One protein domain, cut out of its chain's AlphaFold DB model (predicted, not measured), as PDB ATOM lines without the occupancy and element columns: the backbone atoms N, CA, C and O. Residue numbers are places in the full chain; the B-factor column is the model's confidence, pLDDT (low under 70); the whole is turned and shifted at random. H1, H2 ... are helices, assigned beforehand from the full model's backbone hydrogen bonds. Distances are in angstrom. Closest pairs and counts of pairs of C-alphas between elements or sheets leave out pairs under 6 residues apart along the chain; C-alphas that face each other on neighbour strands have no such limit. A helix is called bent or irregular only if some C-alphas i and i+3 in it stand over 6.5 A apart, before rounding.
ATOM      1  N   ASP A 103     215.927 140.577 108.743       81.31
ATOM      2  CA  ASP A 103     214.879 140.592 107.714       81.31
ATOM      3  C   ASP A 103     214.488 142.017 107.299       81.31
ATOM      4  O   ASP A 103     214.293 142.307 106.112       81.31
ATOM      5  N   PHE A 104     214.408 142.937 108.265       79.81
ATOM      6  CA  PHE A 104     214.151 144.345 107.985       79.81
ATOM      7  C   PHE A 104     215.320 144.956 107.211       79.81
ATOM      8  O   PHE A 104     215.098 145.585 106.176       79.81
ATOM      9  N   LYS A 105     216.565 144.698 107.637       78.56
ATOM     10  CA  LYS A 105     217.778 145.151 106.929       78.56
ATOM     11  C   LYS A 105     217.812 144.637 105.486       78.56
ATOM     12  O   LYS A 105     218.092 145.409 104.567       78.56
ATOM     13  N   ALA A 106     217.482 143.363 105.268       81.19
ATOM     14  CA  ALA A 106     217.434 142.746 103.943       81.19
ATOM     15  C   ALA A 106     216.358 143.376 103.044       81.19
ATOM     16  O   ALA A 106     216.647 143.743 101.903       81.19
ATOM     17  N   THR A 107     215.151 143.580 103.576       81.12
ATOM     18  CA  THR A 107     214.037 144.222 102.856       81.12
ATOM     19  C   THR A 107     214.384 145.656 102.461       81.12
ATOM     20  O   THR A 107     214.146 146.090 101.331       81.12
ATOM     21  N   LEU A 108     214.994 146.404 103.379       79.44
ATOM     22  CA  LEU A 108     215.353 147.800 103.162       79.44
ATOM     23  C   LEU A 108     216.475 147.931 102.129       79.44
ATOM     24  O   LEU A 108     216.424 148.799 101.258       79.44
ATOM     25  N   LYS A 109     217.435 147.004 102.161       80.38
ATOM     26  CA  LYS A 109     218.497 146.871 101.162       80.38
ATOM     27  C   LYS A 109     217.936 146.563  99.772       80.38
ATOM     28  O   LYS A 109     218.359 147.185  98.798       80.38
ATOM     29  N   GLU A 110     216.982 145.640  99.663       80.94
ATOM     30  CA  GLU A 110     216.326 145.304  98.394       80.94
ATOM     31  C   GLU A 110     215.542 146.494  97.830       80.94
ATOM     32  O   GLU A 110     215.708 146.846  96.661       80.94
ATOM     33  N   HIS A 111     214.756 147.174  98.668       78.38
ATOM     34  CA  HIS A 111     213.948 148.319  98.256       78.38
ATOM     35  C   HIS A 111     214.802 149.529  97.854       78.38
ATOM     36  O   HIS A 111     214.533 150.186  96.843       78.38
ATOM     37  N   ALA A 112     215.857 149.821  98.615       78.69
ATOM     38  CA  ALA A 112     216.762 150.925  98.323       78.69
ATOM     39  C   ALA A 112     217.554 150.669  97.025       78.69
ATOM     40  O   ALA A 112     217.667 151.569  96.188       78.69
ATOM     41  N   LYS A 113     217.969 149.415  96.780       79.88
ATOM     42  CA  LYS A 113     218.568 148.985  95.508       79.88
ATOM     43  C   LYS A 113     217.585 149.094  94.338       79.88
ATOM     44  O   LYS A 113     217.951 149.628  93.294       79.88
ATOM     45  N   ALA A 114     216.348 148.622  94.501       78.94
ATOM     46  CA  ALA A 114     215.312 148.684  93.465       78.94
ATOM     47  C   ALA A 114     214.914 150.127  93.106       78.94
ATOM     48  O   ALA A 114     214.562 150.406  91.962       78.94
ATOM     49  N   SER A 115     215.024 151.048  94.066       76.12
ATOM     50  CA  SER A 115     214.741 152.478  93.884       76.12
ATOM     51  C   SER A 115     215.929 153.276  93.326       76.12
ATOM     52  O   SER A 115     215.804 154.480  93.119       76.12
ATOM     53  N   GLY A 116     217.087 152.638  93.108       75.69
ATOM     54  CA  GLY A 116     218.309 153.309  92.649       75.69
ATOM     55  C   GLY A 116     218.890 154.303  93.662       75.69
ATOM     56  O   GLY A 116     219.636 155.201  93.277       75.69
ATOM     57  N   LEU A 117     218.536 154.176  94.944       73.69
ATOM     58  CA  LEU A 117     219.036 155.045  96.005       73.69
ATOM     59  C   LEU A 117     220.461 154.642  96.377       73.69
ATOM     60  O   LEU A 117     220.744 153.462  96.576       73.69
ATOM     61  N   GLU A 118     221.351 155.620  96.531       77.69
ATOM     62  CA  GLU A 118     222.676 155.389  97.106       77.69
ATOM     63  C   GLU A 118     222.524 154.813  98.527       77.69
ATOM     64  O   GLU A 118     221.812 155.388  99.354       77.69
ATOM     65  N   GLY A 119     223.183 153.685  98.819       72.50
ATOM     66  CA  GLY A 119     223.027 152.965 100.093       72.50
ATOM     67  C   GLY A 119     223.289 153.836 101.326       72.50
ATOM     68  O   GLY A 119     222.549 153.765 102.305       72.50
ATOM     69  N   LYS A 120     224.260 154.751 101.238       73.44
ATOM     70  CA  LYS A 120     224.587 155.715 102.296       73.44
ATOM     71  C   LYS A 120     223.518 156.795 102.488       73.44
ATOM     72  O   LYS A 120     223.218 157.182 103.617       73.44
ATOM     73  N   ALA A 121     222.921 157.284 101.401       73.69
ATOM     74  CA  ALA A 121     221.835 158.260 101.465       73.69
ATOM     75  C   ALA A 121     220.543 157.628 102.011       73.69
ATOM     76  O   ALA A 121     219.866 158.235 102.842       73.69
ATOM     77  N   ALA A 122     220.240 156.391 101.602       74.06
ATOM     78  CA  ALA A 122     219.115 155.618 102.123       74.06
ATOM     79  C   ALA A 122     219.275 155.315 103.622       74.06
ATOM     80  O   ALA A 122     218.339 155.536 104.389       74.06
ATOM     81  N   GLY A 123     220.470 154.898 104.052       73.06
ATOM     82  CA  GLY A 123     220.789 154.662 105.462       73.06
ATOM     83  C   GLY A 123     220.621 155.909 106.332       73.06
ATOM     84  O   GLY A 123     219.923 155.871 107.347       73.06
ATOM     85  N   LYS A 124     221.156 157.057 105.887       78.56
ATOM     86  CA  LYS A 124     220.971 158.352 106.570       78.56
ATOM     87  C   LYS A 124     219.508 158.776 106.662       78.56
ATOM     88  O   LYS A 124     219.095 159.289 107.697       78.56
ATOM     89  N   PHE A 125     218.733 158.583 105.596       77.75
ATOM     90  CA  PHE A 125     217.309 158.914 105.597       77.75
ATOM     91  C   PHE A 125     216.546 158.067 106.621       77.75
ATOM     92  O   PHE A 125     215.823 158.612 107.449       77.75
ATOM     93  N   VAL A 126     216.750 156.750 106.603       80.19
ATOM     94  CA  VAL A 126     216.082 155.802 107.508       80.19
ATOM     95  C   VAL A 126     216.450 156.087 108.960       80.19
ATOM     96  O   VAL A 126     215.560 156.227 109.793       80.19
ATOM     97  N   SER A 127     217.741 156.270 109.244       77.44
ATOM     98  CA  SER A 127     218.226 156.674 110.567       77.44
ATOM     99  C   SER A 127     217.612 158.002 111.025       77.44
ATOM    100  O   SER A 127     217.126 158.097 112.149       77.44
ATOM    101  N   GLY A 128     217.551 159.008 110.146       76.31
ATOM    102  CA  GLY A 128     216.929 160.297 110.453       76.31
ATOM    103  C   GLY A 128     215.437 160.182 110.771       76.31
ATOM    104  O   GLY A 128     214.965 160.807 111.719       76.31
ATOM    105  N   VAL A 129     214.697 159.354 110.025       82.38
ATOM    106  CA  VAL A 129     213.277 159.079 110.295       82.38
ATOM    107  C   VAL A 129     213.112 158.387 111.646       82.38
ATOM    108  O   VAL A 129     212.321 158.857 112.461       82.38
ATOM    109  N   ILE A 130     213.884 157.335 111.924       81.88
ATOM    110  CA  ILE A 130     213.824 156.606 113.201       81.88
ATOM    111  C   ILE A 130     214.133 157.534 114.372       81.88
ATOM    112  O   ILE A 130     213.354 157.592 115.321       81.88
ATOM    113  N   LYS A 131     215.198 158.335 114.269       82.94
ATOM    114  CA  LYS A 131     215.549 159.326 115.285       82.94
ATOM    115  C   LYS A 131     214.424 160.337 115.502       82.94
ATOM    116  O   LYS A 131     214.054 160.600 116.639       82.94
ATOM    117  N   SER A 132     213.821 160.850 114.428       78.50
ATOM    118  CA  SER A 132     212.693 161.783 114.546       78.50
ATOM    119  C   SER A 132     211.470 161.153 115.222       78.50
ATOM    120  O   SER A 132     210.771 161.825 115.979       78.50
ATOM    121  N   MET A 133     211.221 159.859 114.988       82.44
ATOM    122  CA  MET A 133     210.140 159.123 115.641       82.44
ATOM    123  C   MET A 133     210.434 158.900 117.126       82.44
ATOM    124  O   MET A 133     209.544 159.124 117.939       82.44
ATOM    125  N   GLN A 134     211.669 158.537 117.483       83.75
ATOM    126  CA  GLN A 134     212.107 158.389 118.876       83.75
ATOM    127  C   GLN A 134     212.024 159.715 119.643       83.75
ATOM    128  O   GLN A 134     211.483 159.757 120.744       83.75
ATOM    129  N   GLU A 135     212.486 160.819 119.050       85.38
ATOM    130  CA  GLU A 135     212.383 162.158 119.646       85.38
ATOM    131  C   GLU A 135     210.918 162.575 119.840       85.38
ATOM    132  O   GLU A 135     210.546 163.094 120.896       85.38
ATOM    133  N   ALA A 136     210.060 162.316 118.847       82.88
ATOM    134  CA  ALA A 136     208.628 162.588 118.946       82.88
ATOM    135  C   ALA A 136     207.947 161.726 120.020       82.88
ATOM    136  O   ALA A 136     207.094 162.221 120.763       82.88
ATOM    137  N   GLU A 137     208.322 160.451 120.132       83.94
ATOM    138  CA  GLU A 137     207.838 159.549 121.174       83.94
ATOM    139  C   GLU A 137     208.275 160.017 122.564       83.94
ATOM    140  O   GLU A 137     207.433 160.156 123.450       83.94
ATOM    141  N   GLN A 138     209.550 160.355 122.747       85.38
ATOM    142  CA  GLN A 138     210.071 160.830 124.026       85.38
ATOM    143  C   GLN A 138     209.429 162.159 124.440       85.38
ATOM    144  O   GLN A 138     209.044 162.326 125.599       85.38
ATOM    145  N   ALA A 139     209.219 163.081 123.495       86.25
ATOM    146  CA  ALA A 139     208.490 164.323 123.744       86.25
ATOM    147  C   ALA A 139     207.031 164.059 124.155       86.25
ATOM    148  O   ALA A 139     206.516 164.695 125.079       86.25
ATOM    149  N   ASN A 140     206.368 163.094 123.516       85.62
ATOM    150  CA  ASN A 140     205.008 162.683 123.859       85.62
ATOM    151  C   ASN A 140     204.940 162.020 125.246       85.62
ATOM    152  O   ASN A 140     204.047 162.343 126.033       85.62
ATOM    153  N   ILE A 141     205.894 161.146 125.590       86.31
ATOM    154  CA  ILE A 141     206.010 160.540 126.925       86.31
ATOM    155  C   ILE A 141     206.244 161.626 127.976       86.31
ATOM    156  O   ILE A 141     205.559 161.638 128.998       86.31
ATOM    157  N   ALA A 142     207.146 162.576 127.729       88.44
ATOM    158  CA  ALA A 142     207.406 163.682 128.649       88.44
ATOM    159  C   ALA A 142     206.153 164.547 128.869       88.44
ATOM    160  O   ALA A 142     205.794 164.834 130.013       88.44
ATOM    161  N   ALA A 143     205.445 164.903 127.791       88.25
ATOM    162  CA  ALA A 143     204.201 165.667 127.861       88.25
ATOM    163  C   ALA A 143     203.118 164.923 128.655       88.25
ATOM    164  O   ALA A 143     202.557 165.467 129.603       88.25
ATOM    165  N   THR A 144     202.880 163.647 128.348       85.94
ATOM    166  CA  THR A 144     201.855 162.855 129.050       85.94
ATOM    167  C   THR A 144     202.241 162.488 130.479       85.94
ATOM    168  O   THR A 144     201.370 162.364 131.336       85.94
ATOM    169  N   THR A 145     203.533 162.379 130.789       89.50
ATOM    170  CA  THR A 145     204.008 162.254 132.174       89.50
ATOM    171  C   THR A 145     203.737 163.534 132.957       89.50
ATOM    172  O   THR A 145     203.337 163.471 134.120       89.50
ATOM    173  N   LYS A 146     203.942 164.702 132.337       90.00
ATOM    174  CA  LYS A 146     203.624 165.993 132.951       90.00
ATOM    175  C   LYS A 146     202.126 166.106 133.241       90.00
ATOM    176  O   LYS A 146     201.773 166.396 134.377       90.00
ATOM    177  N   GLU A 147     201.270 165.784 132.273       86.94
ATOM    178  CA  GLU A 147     199.813 165.733 132.474       86.94
ATOM    179  C   GLU A 147     199.431 164.776 133.613       86.94
ATOM    180  O   GLU A 147     198.617 165.109 134.467       86.94
ATOM    181  N   LEU A 148     200.059 163.597 133.682       86.94
ATOM    182  CA  LEU A 148     199.796 162.627 134.747       86.94
ATOM    183  C   LEU A 148     200.205 163.156 136.133       86.94
ATOM    184  O   LEU A 148     199.496 162.928 137.114       86.94
ATOM    185  N   ARG A 149     201.331 163.876 136.220       87.25
ATOM    186  CA  ARG A 149     201.773 164.558 137.446       87.25
ATOM    187  C   ARG A 149     200.821 165.675 137.854       87.25
ATOM    188  O   ARG A 149     200.544 165.807 139.041       87.25
ATOM    189  N   GLU A 150     200.314 166.450 136.903       87.38
ATOM    190  CA  GLU A 150     199.329 167.507 137.160       87.38
ATOM    191  C   GLU A 150     198.000 166.919 137.654       87.38
ATOM    192  O   GLU A 150     197.479 167.359 138.679       87.38
ATOM    193  N   ASP A 151     197.511 165.860 137.005       85.62
ATOM    194  CA  ASP A 151     196.252 165.196 137.358       85.62
ATOM    195  C   ASP A 151     196.302 164.501 138.724       85.62
ATOM    196  O   ASP A 151     195.321 164.497 139.471       85.62
ATOM    197  N   TRP A 152     197.425 163.861 139.059       87.62
ATOM    198  CA  TRP A 152     197.572 163.138 140.326       87.62
ATOM    199  C   TRP A 152     198.099 164.018 141.461       87.62
ATOM    200  O   TRP A 152     197.886 163.695 142.637       87.62
ATOM    201  N   GLY A 153     198.765 165.126 141.136       88.25
ATOM    202  CA  GLY A 153     199.309 166.095 142.080       88.25
ATOM    203  C   GLY A 153     200.137 165.435 143.184       88.25
ATOM    204  O   GLY A 153     201.012 164.606 142.938       88.25
ATOM    205  N   LYS A 154     199.808 165.757 144.441       84.44
ATOM    206  CA  LYS A 154     200.491 165.226 145.637       84.44
ATOM    207  C   LYS A 154     200.420 163.698 145.765       84.44
ATOM    208  O   LYS A 154     201.249 163.108 146.449       84.44
ATOM    209  N   ASN A 155     199.454 163.056 145.107       82.50
ATOM    210  CA  ASN A 155     199.276 161.606 145.152       82.50
ATOM    211  C   ASN A 155     200.053 160.874 144.053       82.50
ATOM    212  O   ASN A 155     199.950 159.654 143.975       82.50
ATOM    213  N   PHE A 156     200.823 161.572 143.207       85.25
ATOM    214  CA  PHE A 156     201.501 160.970 142.055       85.25
ATOM    215  C   PHE A 156     202.324 159.730 142.432       85.25
ATOM    216  O   PHE A 156     202.055 158.642 141.928       85.25
ATOM    217  N   ASN A 157     203.246 159.853 143.391       84.19
ATOM    218  CA  ASN A 157     204.099 158.736 143.819       84.19
ATOM    219  C   ASN A 157     203.302 157.588 144.464       84.19
ATOM    220  O   ASN A 157     203.586 156.414 144.222       84.19
ATOM    221  N   ALA A 158     202.268 157.909 145.248       82.81
ATOM    222  CA  ALA A 158     201.402 156.906 145.864       82.81
ATOM    223  C   ALA A 158     200.584 156.133 144.812       82.81
ATOM    224  O   ALA A 158     200.456 154.908 144.894       82.81
ATOM    225  N   ASN A 159     200.081 156.829 143.791       85.88
ATOM    226  CA  ASN A 159     199.351 156.233 142.677       85.88
ATOM    227  C   ASN A 159     200.274 155.369 141.812       85.88
ATOM    228  O   ASN A 159     199.906 154.240 141.505       85.88
ATOM    229  N   MET A 160     201.485 155.841 141.494       88.88
ATOM    230  CA  MET A 160     202.509 155.056 140.787       88.88
ATOM    231  C   MET A 160     202.792 153.733 141.510       88.88
ATOM    232  O   MET A 160     202.737 152.669 140.896       88.88
ATOM    233  N   LYS A 161     203.014 153.782 142.830       85.62
ATOM    234  CA  LYS A 161     203.221 152.584 143.657       85.62
ATOM    235  C   LYS A 161     202.009 151.649 143.629       85.62
ATOM    236  O   LYS A 161     202.167 150.458 143.385       85.62
ATOM    237  N   SER A 162     200.809 152.197 143.809       84.31
ATOM    238  CA  SER A 162     199.563 151.418 143.788       84.31
ATOM    239  C   SER A 162     199.353 150.714 142.442       84.31
ATOM    240  O   SER A 162     198.946 149.556 142.405       84.31
ATOM    241  N   VAL A 163     199.684 151.380 141.331       89.56
ATOM    242  CA  VAL A 163     199.623 150.796 139.983       89.56
ATOM    243  C   VAL A 163     200.638 149.669 139.810       89.56
ATOM    244  O   VAL A 163     200.261 148.616 139.300       89.56
ATOM    245  N   LYS A 164     201.891 149.840 140.256       90.56
ATOM    246  CA  LYS A 164     202.911 148.775 140.200       90.56
ATOM    247  C   LYS A 164     202.480 147.546 141.006       90.56
ATOM    248  O   LYS A 164     202.541 146.424 140.507       90.56
ATOM    249  N   GLU A 165     201.972 147.750 142.220       87.81
ATOM    250  CA  GLU A 165     201.447 146.669 143.065       87.81
ATOM    251  C   GLU A 165     200.248 145.966 142.418       87.81
ATOM    252  O   GLU A 165     200.171 144.735 142.395       87.81
ATOM    253  N   PHE A 166     199.323 146.739 141.850       87.38
ATOM    254  CA  PHE A 166     198.169 146.221 141.125       87.38
ATOM    255  C   PHE A 166     198.573 145.407 139.894       87.38
ATOM    256  O   PHE A 166     198.080 144.297 139.706       87.38
ATOM    257  N   ALA A 167     199.503 145.912 139.083       88.81
ATOM    258  CA  ALA A 167     200.028 145.206 137.923       88.81
ATOM    259  C   ALA A 167     200.748 143.912 138.323       88.81
ATOM    260  O   ALA A 167     200.572 142.887 137.670       88.81
ATOM    261  N   GLY A 168     201.495 143.918 139.432       87.31
ATOM    262  CA  GLY A 168     202.093 142.711 140.006       87.31
ATOM    263  C   GLY A 168     201.046 141.654 140.371       87.31
ATOM    264  O   GLY A 168     201.169 140.496 139.969       87.31
ATOM    265  N   LYS A 169     199.968 142.055 141.061       85.19
ATOM    266  CA  LYS A 169     198.830 141.169 141.374       85.19
ATOM    267  C   LYS A 169     198.135 140.666 140.102       85.19
ATOM    268  O   LYS A 169     197.785 139.490 140.024       85.19
ATOM    269  N   LEU A 170     197.958 141.534 139.104       85.12
ATOM    270  CA  LEU A 170     197.367 141.190 137.812       85.12
ATOM    271  C   LEU A 170     198.207 140.140 137.081       85.12
ATOM    272  O   LEU A 170     197.643 139.122 136.684       85.12
ATOM    273  N   LYS A 171     199.531 140.322 136.979       86.38
ATOM    274  CA  LYS A 171     200.462 139.332 136.403       86.38
ATOM    275  C   LYS A 171     200.305 137.967 137.074       86.38
ATOM    276  O   LYS A 171     200.016 136.977 136.408       86.38
ATOM    277  N   GLN A 172     200.379 137.932 138.408       82.38
ATOM    278  CA  GLN A 172     200.259 136.691 139.184       82.38
ATOM    279  C   GLN A 172     198.926 135.965 138.960       82.38
ATOM    280  O   GLN A 172     198.904 134.740 138.880       82.38
ATOM    281  N   LYS A 173     197.813 136.700 138.864       79.19
ATOM    282  CA  LYS A 173     196.470 136.105 138.760       79.19
ATOM    283  C   LYS A 173     196.053 135.730 137.341       79.19
ATOM    284  O   LYS A 173     195.224 134.841 137.178       79.19
ATOM    285  N   SER A 174     196.584 136.414 136.333       81.00
ATOM    286  CA  SER A 174     196.237 136.185 134.924       81.00
ATOM    287  C   SER A 174     197.233 135.287 134.187       81.00
ATOM    288  O   SER A 174     196.913 134.803 133.105       81.00
ATOM    289  N   GLY A 175     198.421 135.058 134.756       81.50
ATOM    290  CA  GLY A 175     199.511 134.353 134.083       81.50
ATOM    291  C   GLY A 175     200.234 135.195 133.027       81.50
ATOM    292  O   GLY A 175     201.030 134.641 132.277       81.50
ATOM    293  N   LEU A 176     199.965 136.506 132.962       85.50
ATOM    294  CA  LEU A 176     200.656 137.429 132.060       85.50
ATOM    295  C   LEU A 176     202.095 137.676 132.526       85.50
ATOM    296  O   LEU A 176     202.364 137.860 133.719       85.50
ATOM    297  N   THR A 177     203.007 137.724 131.565       85.06
ATOM    298  CA  THR A 177     204.412 138.081 131.773       85.06
ATOM    299  C   THR A 177     204.608 139.600 131.751       85.06
ATOM    300  O   THR A 177     203.699 140.369 131.431       85.06
ATOM    301  N   THR A 178     205.807 140.067 132.115       82.88
ATOM    302  CA  THR A 178     206.159 141.489 131.971       82.88
ATOM    303  C   THR A 178     206.178 141.912 130.495       82.88
ATOM    304  O   THR A 178     205.749 143.024 130.194       82.88
ATOM    305  N   GLU A 179     206.588 141.024 129.583       86.19
ATOM    306  CA  GLU A 179     206.593 141.265 128.132       86.19
ATOM    307  C   GLU A 179     205.170 141.450 127.587       86.19
ATOM    308  O   GLU A 179     204.917 142.395 126.843       86.19
ATOM    309  N   ASP A 180     204.209 140.639 128.048       85.62
ATOM    310  CA  ASP A 180     202.793 140.786 127.668       85.62
ATOM    311  C   ASP A 180     202.203 142.145 128.085       85.62
ATOM    312  O   ASP A 180     201.249 142.640 127.482       85.62
ATOM    313  N   LEU A 181     202.770 142.761 129.128       87.62
ATOM    314  CA  LEU A 181     202.354 144.064 129.646       87.62
ATOM    315  C   LEU A 181     203.261 145.216 129.195       87.62
ATOM    316  O   LEU A 181     203.034 146.347 129.633       87.62
ATOM    317  N   ALA A 182     204.243 144.977 128.319       88.12
ATOM    318  CA  ALA A 182     205.161 146.009 127.830       88.12
ATOM    319  C   ALA A 182     204.441 147.275 127.309       88.12
ATOM    320  O   ALA A 182     204.835 148.374 127.702       88.12
ATOM    321  N   PRO A 183     203.318 147.189 126.559       88.69
ATOM    322  CA  PRO A 183     202.596 148.385 126.102       88.69
ATOM    323  C   PRO A 183     202.027 149.261 127.234       88.69
ATOM    324  O   PRO A 183     201.730 150.442 127.031       88.69
ATOM    325  N   LEU A 184     201.846 148.696 128.432       90.38
ATOM    326  CA  LEU A 184     201.332 149.410 129.602       90.38
ATOM    327  C   LEU A 184     202.433 150.102 130.416       90.38
ATOM    328  O   LEU A 184     202.105 150.871 131.322       90.38
ATOM    329  N   GLN A 185     203.711 149.887 130.088       90.81
ATOM    330  CA  GLN A 185     204.864 150.542 130.718       90.81
ATOM    331  C   GLN A 185     205.049 151.981 130.208       90.81
ATOM    332  O   GLN A 185     206.121 152.397 129.786       90.81
ATOM    333  N   SER A 186     203.964 152.754 130.210       90.50
ATOM    334  CA  SER A 186     203.907 154.129 129.719       90.50
ATOM    335  C   SER A 186     202.977 154.979 130.596       90.50
ATOM    336  O   SER A 186     202.118 154.423 131.291       90.50
ATOM    337  N   PRO A 187     203.046 156.325 130.535       89.62
ATOM    338  CA  PRO A 187     202.155 157.199 131.306       89.62
ATOM    339  C   PRO A 187     200.667 156.897 131.074       89.62
ATOM    340  O   PRO A 187     199.866 156.840 132.010       89.62
ATOM    341  N   LYS A 188     200.289 156.644 129.814       90.81
ATOM    342  CA  LYS A 188     198.913 156.282 129.441       90.81
ATOM    343  C   LYS A 188     198.533 154.895 129.958       90.81
ATOM    344  O   LYS A 188     197.408 154.716 130.426       90.81
ATOM    345  N   GLY A 189     199.465 153.942 129.923       91.31
ATOM    346  CA  GLY A 189     199.284 152.615 130.508       91.31
ATOM    347  C   GLY A 189     199.043 152.674 132.017       91.31
ATOM    348  O   GLY A 189     198.103 152.058 132.513       91.31
ATOM    349  N   TYR A 190     199.791 153.511 132.737       92.25
ATOM    350  CA  TYR A 190     199.589 153.732 134.172       92.25
ATOM    351  C   TYR A 190     198.250 154.385 134.484       92.25
ATOM    352  O   TYR A 190     197.567 153.972 135.422       92.25
ATOM    353  N   ARG A 191     197.828 155.361 133.674       89.88
ATOM    354  CA  ARG A 191     196.493 155.958 133.791       89.88
ATOM    355  C   ARG A 191     195.393 154.905 133.623       89.88
ATOM    356  O   ARG A 191     194.445 154.888 134.408       89.88
ATOM    357  N   LEU A 192     195.532 154.019 132.634       90.94
ATOM    358  CA  LEU A 192     194.592 152.925 132.381       90.94
ATOM    359  C   LEU A 192     194.565 151.921 133.539       90.94
ATOM    360  O   LEU A 192     193.488 151.604 134.041       90.94
ATOM    361  N   LEU A 193     195.729 151.456 133.993       90.69
ATOM    362  CA  LEU A 193     195.841 150.515 135.109       90.69
ATOM    363  C   LEU A 193     195.275 151.104 136.403       90.69
ATOM    364  O   LEU A 193     194.573 150.409 137.134       90.69
ATOM    365  N   TYR A 194     195.508 152.391 136.665       88.81
ATOM    366  CA  TYR A 194     194.934 153.084 137.816       88.81
ATOM    367  C   TYR A 194     193.403 153.168 137.734       88.81
ATOM    368  O   TYR A 194     192.715 152.896 138.720       88.81
ATOM    369  N   ALA A 195     192.852 153.502 136.563       88.44
ATOM    370  CA  ALA A 195     191.404 153.512 136.349       88.44
ATOM    371  C   ALA A 195     190.800 152.110 136.534       88.44
ATOM    372  O   ALA A 195     189.783 151.962 137.215       88.44
ATOM    373  N   LEU A 196     191.465 151.078 136.004       86.44
ATOM    374  CA  LEU A 196     191.054 149.687 136.167       86.44
ATOM    375  C   LEU A 196     191.062 149.286 137.647       86.44
ATOM    376  O   LEU A 196     190.049 148.802 138.148       86.44
ATOM    377  N   MET A 197     192.144 149.578 138.370       86.62
ATOM    378  CA  MET A 197     192.268 149.343 139.811       86.62
ATOM    379  C   MET A 197     191.114 149.973 140.600       86.62
ATOM    380  O   MET A 197     190.526 149.322 141.462       86.62
ATOM    381  N   LYS A 198     190.744 151.221 140.288       82.44
ATOM    382  CA  LYS A 198     189.615 151.903 140.944       82.44
ATOM    383  C   LYS A 198     188.257 151.309 140.574       82.44
ATOM    384  O   LYS A 198     187.364 151.320 141.414       82.44
ATOM    385  N   SER A 199     188.100 150.796 139.354       78.00
ATOM    386  CA  SER A 199     186.840 150.209 138.876       78.00
ATOM    387  C   SER A 199     186.567 148.806 139.419       78.00
ATOM    388  O   SER A 199     185.421 148.469 139.698       78.00
ATOM    389  N   VAL A 200     187.614 147.996 139.582       71.69
ATOM    390  CA  VAL A 200     187.521 146.602 140.034       71.69
ATOM    391  C   VAL A 200     187.342 146.554 141.561       71.69
ATOM    392  O   VAL A 200     186.686 145.657 142.078       71.69
ATOM    393  N   GLY A 201     187.855 147.545 142.302       57.88
ATOM    394  CA  GLY A 201     187.968 147.454 143.761       57.88
ATOM    395  C   GLY A 201     188.979 146.367 144.155       57.88
ATOM    396  O   GLY A 201     189.232 145.431 143.397       57.88
TER     397      GLY A 201
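AT A GLANCE: This is residues 103 to 201 of the 258 residues of an uncharacterized protein of Akkermansia muciniphila (UniProt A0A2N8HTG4). One very long helix, H2, is bent into an L, with the short helix H1 folded back at the far end of its long arm H2a, and with H3 in the inner corner of the L, packing on both arms and crossing the shorter arm H2b. The whole is a flat, open frame: H2a makes most of the length, its residues 127 to 139 stand free, and H1 at one end is apart from H2b and H3 at the other. The printed part has 99 residues with three named helices in the order H1, H2, H3 and no named strand, and its class is all helix. It is extended, with a radius of gyration of the C-alphas of 20.0 A and spans of 59 by 33 by 16 A.

IN THESE COORDINATES: H2, residues 119 to 174, was assigned as one helix by its hydrogen bonds but is bent, with C-alphas 151 and 154 9.3 A apart. Its arm H2a, residues 119 to 151, is 47.5 A long and begins at C-alpha 119 at (223.027, 152.965, 100.093). The arm H2b, residues 154 to 174, is 31.2 A long and irregular, with C-alphas 154 and 157 7.6 A apart; residues 152 and 153 belong to neither arm. H1, residues 103 to 114, is 16.4 A long and starts at C-alpha 103 at (214.879, 140.592, 107.714). H3, residues 187 to 200, is 20.1 A long and ends at C-alpha 200 at (187.521, 146.602, 140.034).

HOW THE PARTS SIT: H2a and H2b run opposite ways at a steep tilt of 68 degrees, only just short of about perpendicular. They are close but not clearly touching, the closest C-alphas being those of Arg 149 and Phe 156, 5.8 A apart. H3 touches H2b, whose residues 159 to 167 alone take part, and the closest C-alphas are those of Val 163 and Tyr 194, 5.6 A apart. Their lines are only just about perpendicular, at 71 degrees. With residues 187 to 191 alone H3 touches residues 141 to 148 of H2a, the closest C-alphas being those of Thr 145 and Pro 187, 5.5 A apart; the two run the same way at a steep tilt of 42 degrees. H1 and H2a touch only at the corner by their link, the closest C-alphas being those of Ala 112 and Ala 122, 6.5 A apart, and they run opposite ways at a steep tilt of 50 degrees. In H1, H2a and H3 every O i to N i+4 pair is within hydrogen-bond range; in H2b 16 of 17 are.

THE WHOLE: The C-alphas farthest apart are those of Gly 116 and Gly 201, 59.7 A. The printed part has no cut. The link from H1 to H2 is tight, with 4 residues, and the link from H2 to H3 is long, with 12 residues, 175 to 186. The mean pLDDT of the printed part is 83.6, and residue 201 is under 70.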